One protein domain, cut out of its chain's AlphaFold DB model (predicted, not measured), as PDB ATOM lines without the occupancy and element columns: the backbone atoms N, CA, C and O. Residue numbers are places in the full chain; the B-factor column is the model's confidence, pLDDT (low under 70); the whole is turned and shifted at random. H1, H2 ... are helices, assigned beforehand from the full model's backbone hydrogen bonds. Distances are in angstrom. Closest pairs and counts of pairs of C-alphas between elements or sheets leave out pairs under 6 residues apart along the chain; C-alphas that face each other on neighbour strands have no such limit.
ATOM      1  N   THR A  82      -0.954 118.488  24.469       84.62
ATOM      2  CA  THR A  82      -1.006 117.049  24.734       84.62
ATOM      3  C   THR A  82      -1.328 116.790  26.203       84.62
ATOM      4  O   THR A  82      -1.045 117.620  27.070       84.62
ATOM      5  N   LYS A  83      -1.871 115.606  26.515       83.69
ATOM      6  CA  LYS A  83      -2.073 115.202  27.913       83.69
ATOM      7  C   LYS A  83      -0.768 115.265  28.717       83.69
ATOM      8  O   LYS A  83      -0.790 115.782  29.819       83.69
ATOM      9  N   ALA A  84       0.359 114.858  28.133       85.00
ATOM     10  CA  ALA A  84       1.666 114.959  28.781       85.00
ATOM     11  C   ALA A  84       2.070 116.411  29.100       85.00
ATOM     12  O   ALA A  84       2.514 116.674  30.209       85.00
ATOM     13  N   LYS A  85       1.868 117.362  28.171       86.00
ATOM     14  CA  LYS A  85       2.128 118.793  28.425       86.00
ATOM     15  C   LYS A  85       1.211 119.351  29.517       86.00
ATOM     16  O   LYS A  85       1.654 120.152  30.328       86.00
ATOM     17  N   LYS A  86      -0.057 118.924  29.543       85.19
ATOM     18  CA  LYS A  86      -1.015 119.327  30.580       85.19
ATOM     19  C   LYS A  86      -0.619 118.761  31.951       85.19
ATOM     20  O   LYS A  86      -0.526 119.525  32.896       85.19
ATOM     21  N   ASP A  87      -0.268 117.478  32.015       84.81
ATOM     22  CA  ASP A  87       0.231 116.829  33.235       84.81
ATOM     23  C   ASP A  87       1.547 117.480  33.722       84.81
ATOM     24  O   ASP A  87       1.748 117.657  34.921       84.81
ATOM     25  N   GLU A  88       2.433 117.891  32.805       85.38
ATOM     26  CA  GLU A  88       3.656 118.643  33.121       85.38
ATOM     27  C   GLU A  88       3.342 120.036  33.687       85.38
ATOM     28  O   GLU A  88       3.971 120.447  34.659       85.38
ATOM     29  N   TRP A  89       2.381 120.768  33.117       85.25
ATOM     30  CA  TRP A  89       1.939 122.064  33.650       85.25
ATOM     31  C   TRP A  89       1.287 121.932  35.023       85.25
ATOM     32  O   TRP A  89       1.645 122.683  35.927       85.25
ATOM     33  N   ASP A  90       0.411 120.945  35.195       82.69
ATOM     34  CA  ASP A  90      -0.238 120.648  36.473       82.69
ATOM     35  C   ASP A  90       0.794 120.231  37.536       82.69
ATOM     36  O   ASP A  90       0.623 120.530  38.713       82.69
ATOM     37  N   SER A  91       1.903 119.604  37.125       80.25
ATOM     38  CA  SER A  91       3.029 119.269  38.012       80.25
ATOM     39  C   SER A  91       3.968 120.450  38.285       80.25
ATOM     40  O   SER A  91       4.677 120.451  39.289       80.25
ATOM     41  N   LYS A  92       4.031 121.433  37.375       78.81
ATOM     42  CA  LYS A  92       4.833 122.661  37.519       78.81
ATOM     43  C   LYS A  92       4.133 123.734  38.331       78.81
ATOM     44  O   LYS A  92       4.830 124.616  38.821       78.81
ATOM     45  N   ALA A  93       2.807 123.685  38.446       70.44
ATOM     46  CA  ALA A  93       2.085 124.428  39.465       70.44
ATOM     47  C   ALA A  93       2.534 123.871  40.827       70.44
ATOM     48  O   ALA A  93       2.197 122.730  41.155       70.44
ATOM     49  N   PRO A  94       3.365 124.597  41.595       60.22
ATOM     50  CA  PRO A  94       3.703 124.162  42.936       60.22
ATOM     51  C   PRO A  94       2.401 124.135  43.738       60.22
ATOM     52  O   PRO A  94       1.595 125.054  43.631       60.22
ATOM     53  N   GLY A  95       2.194 123.041  44.468       60.72
ATOM     54  CA  GLY A  95       1.109 122.908  45.427       60.72
ATOM     55  C   GLY A  95      -0.280 122.668  44.836       60.72
ATOM     56  O   GLY A  95      -0.720 123.257  43.856       60.72
ATOM     57  N   ASN A  96      -1.053 121.825  45.520       63.72
ATOM     58  CA  ASN A  96      -2.479 122.101  45.545       63.72
ATOM     59  C   ASN A  96      -2.639 123.370  46.401       63.72
ATOM     60  O   ASN A  96      -2.025 123.472  47.468       63.72
ATOM     61  N   THR A  97      -3.444 124.326  45.937       71.44
ATOM     62  CA  THR A  97      -3.682 125.599  46.641       71.44
ATOM     63  C   THR A  97      -4.014 125.394  48.114       71.44
ATOM     64  O   THR A  97      -3.696 126.237  48.942       71.44
ATOM     65  N   LYS A  98      -4.614 124.252  48.461       80.19
ATOM     66  CA  LYS A  98      -4.966 123.905  49.828       80.19
ATOM     67  C   LYS A  98      -3.760 123.575  50.718       80.19
ATOM     68  O   LYS A  98      -3.734 124.047  51.839       80.19
ATOM     69  N   THR A  99      -2.754 122.834  50.268       82.88
ATOM     70  CA  THR A  99      -1.565 122.488  51.064       82.88
ATOM     71  C   THR A  99      -0.676 123.706  51.265       82.88
ATOM     72  O   THR A  99      -0.154 123.899  52.360       82.88
ATOM     73  N   GLU A 100      -0.529 124.548  50.244       83.94
ATOM     74  CA  GLU A 100       0.198 125.816  50.370       83.94
ATOM     75  C   GLU A 100      -0.532 126.783  51.297       83.94
ATOM     76  O   GLU A 100       0.093 127.382  52.169       83.94
ATOM     77  N   LEU A 101      -1.860 126.875  51.172       84.44
ATOM     78  CA  LEU A 101      -2.689 127.669  52.071       84.44
ATOM     79  C   LEU A 101      -2.627 127.141  53.506       84.44
ATOM     80  O   LEU A 101      -2.438 127.930  54.422       84.44
ATOM     81  N   ASP A 102      -2.736 125.830  53.706       86.75
ATOM     82  CA  ASP A 102      -2.653 125.205  55.027       86.75
ATOM     83  C   ASP A 102      -1.260 125.442  55.646       86.75
ATOM     84  O   ASP A 102      -1.162 125.751  56.831       86.75
ATOM     85  N   THR A 103      -0.191 125.366  54.843       85.38
ATOM     86  CA  THR A 103       1.185 125.666  55.284       85.38
ATOM     87  C   THR A 103       1.332 127.133  55.670       85.38
ATOM     88  O   THR A 103       1.848 127.429  56.742       85.38
ATOM     89  N   HIS A 104       0.837 128.048  54.834       84.12
ATOM     90  CA  HIS A 104       0.876 129.480  55.107       84.12
ATOM     91  C   HIS A 104       0.052 129.843  56.346       84.12
ATOM     92  O   HIS A 104       0.518 130.618  57.165       84.12
ATOM     93  N   VAL A 105      -1.144 129.273  56.524       84.19
ATOM     94  CA  VAL A 105      -1.993 129.492  57.711       84.19
ATOM     95  C   VAL A 105      -1.345 128.931  58.981       84.19
ATOM     96  O   VAL A 105      -1.513 129.498  60.057       84.19
ATOM     97  N   ALA A 106      -0.596 127.830  58.878       83.38
ATOM     98  CA  ALA A 106       0.123 127.245  60.007       83.38
ATOM     99  C   ALA A 106       1.435 127.976  60.353       83.38
ATOM    100  O   ALA A 106       2.015 127.710  61.412       83.38
ATOM    101  N   ASP A 107       1.919 128.864  59.484       84.06
ATOM    102  CA  ASP A 107       3.183 129.565  59.664       84.06
ATOM    103  C   ASP A 107       3.064 130.676  60.724       84.06
ATOM    104  O   ASP A 107       2.569 131.774  60.477       84.06
ATOM    105  N   LYS A 108       3.573 130.375  61.923       77.56
ATOM    106  CA  LYS A 108       3.621 131.280  63.085       77.56
ATOM    107  C   LYS A 108       4.759 132.312  63.032       77.56
ATOM    108  O   LYS A 108       4.939 133.065  63.986       77.56
ATOM    109  N   VAL A 109       5.597 132.286  61.993       78.00
ATOM    110  CA  VAL A 109       6.644 133.292  61.763       78.00
ATOM    111  C   VAL A 109       6.057 134.481  61.007       78.00
ATOM    112  O   VAL A 109       6.360 135.621  61.350       78.00
ATOM    113  N   VAL A 110       5.212 134.225  60.002       73.38
ATOM    114  CA  VAL A 110       4.492 135.281  59.261       73.38
ATOM    115  C   VAL A 110       3.159 135.660  59.903       73.38
ATOM    116  O   VAL A 110       2.787 136.829  59.825       73.38
ATOM    117  N   HIS A 111       2.460 134.726  60.560       79.75
ATOM    118  CA  HIS A 111       1.256 135.036  61.337       79.75
ATOM    119  C   HIS A 111       1.566 135.126  62.822       79.75
ATOM    120  O   HIS A 111       2.260 134.283  63.385       79.75
ATOM    121  N   VAL A 112       0.977 136.120  63.479       80.81
ATOM    122  CA  VAL A 112       0.858 136.122  64.938       80.81
ATOM    123  C   VAL A 112      -0.024 134.948  65.371       80.81
ATOM    124  O   VAL A 112      -0.989 134.590  64.693       80.81
ATOM    125  N   THR A 113       0.313 134.304  66.488       82.44
ATOM    126  CA  THR A 113      -0.512 133.203  66.997       82.44
ATOM    127  C   THR A 113      -1.861 133.718  67.508       82.44
ATOM    128  O   THR A 113      -2.005 134.909  67.782       82.44
ATOM    129  N   GLN A 114      -2.853 132.834  67.681       83.38
ATOM    130  CA  GLN A 114      -4.114 133.216  68.333       83.38
ATOM    131  C   GLN A 114      -3.857 133.825  69.721       83.38
ATOM    132  O   GLN A 114      -4.428 134.858  70.046       83.38
ATOM    133  N   ASP A 115      -2.922 133.259  70.487       83.19
ATOM    134  CA  ASP A 115      -2.525 133.788  71.795       83.19
ATOM    135  C   ASP A 115      -1.920 135.200  71.698       83.19
ATOM    136  O   ASP A 115      -2.079 136.014  72.608       83.19
ATOM    137  N   ASP A 116      -1.203 135.508  70.614       84.62
ATOM    138  CA  ASP A 116      -0.660 136.849  70.377       84.62
ATOM    139  C   ASP A 116      -1.763 137.823  69.955       84.62
ATOM    140  O   ASP A 116      -1.779 138.959  70.426       84.62
ATOM    141  N   HIS A 117      -2.724 137.377  69.141       84.38
ATOM    142  CA  HIS A 117      -3.930 138.141  68.817       84.38
ATOM    143  C   HIS A 117      -4.752 138.474  70.062       84.38
ATOM    144  O   HIS A 117      -5.148 139.625  70.231       84.38
ATOM    145  N   ASP A 118      -4.969 137.503  70.946       85.06
ATOM    146  CA  ASP A 118      -5.737 137.688  72.177       85.06
ATOM    147  C   ASP A 118      -5.025 138.664  73.124       85.06
ATOM    148  O   ASP A 118      -5.655 139.558  73.693       85.06
ATOM    149  N   LYS A 119      -3.691 138.570  73.234       83.12
ATOM    150  CA  LYS A 119      -2.885 139.555  73.976       83.12
ATOM    151  C   LYS A 119      -3.008 140.949  73.375       83.12
ATOM    152  O   LYS A 119      -3.249 141.891  74.120       83.12
ATOM    153  N   LEU A 120      -2.861 141.087  72.057       82.75
ATOM    154  CA  LEU A 120      -2.960 142.379  71.373       82.75
ATOM    155  C   LEU A 120      -4.373 142.976  71.466       82.75
ATOM    156  O   LEU A 120      -4.504 144.179  71.649       82.75
ATOM    157  N   GLY A 121      -5.419 142.148  71.397       82.31
ATOM    158  CA  GLY A 121      -6.818 142.570  71.525       82.31
ATOM    159  C   GLY A 121      -7.233 142.945  72.950       82.31
ATOM    160  O   GLY A 121      -8.209 143.666  73.127       82.31
TER     161      GLY A 121
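What this domain is: This is residues 82 to 121 of the 222 residues of an uncharacterized protein of Paenibacillus alvei (strain ATCC 6344 / DSM 29 / NBRC 3343 / NCIMB 9371 / NCTC 6352) (UniProt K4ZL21). This is a rod of three short helices strung end to end, H1, H2 and H3, which follow one another along the long axis with loop between them and no core. H1 and H2 run roughly along the rod, while H3 turns aside at the far end. The printed part has 40 residues with three named helices in the order H1, H2, H3 and no named strand, and its class is all helix. It is extended, with a radius of gyration of the C-alphas of 16.9 A and spans of 54 by 13 by 10 A.

Where its parts are: H1 is residues 83 to 92, beginning with C-alpha 83 at (-2.073, 115.202, 27.913) and measuring 14.0 A from first to last C-alpha. H2 is residues 97 to 106, also 14.0 A long, with C-alpha 97 at (-3.682, 125.599, 46.641). H3 is residues 114 to 121, 10.2 A long, and ends with C-alpha 121 at (-6.818, 142.570, 71.525).

How they stand to each other: H1 and H2 are apart, joined by a tight link of 4 residues. H2 and H3 are apart, joined by a short link of 7 residues. H1 and H3 are apart as well. In H1, H2 and H3, every O i to N i+4 pair is within hydrogen-bond range. Residues 82 to 111 stand free, of which 83 to 92 belong to H1 and 97 to 106 to H2. Residues 113 to 119 stand free too, of which 114 to 119 belong to H3.

The domain as a whole: The two C-alphas farthest apart are those of Thr 82 and Lys 119, at 54.2 A. The printed part has no cut, and neither link is long. The mean pLDDT of the printed part is 80.7, and residues 94 to 96, between H1 and H2, are under 70.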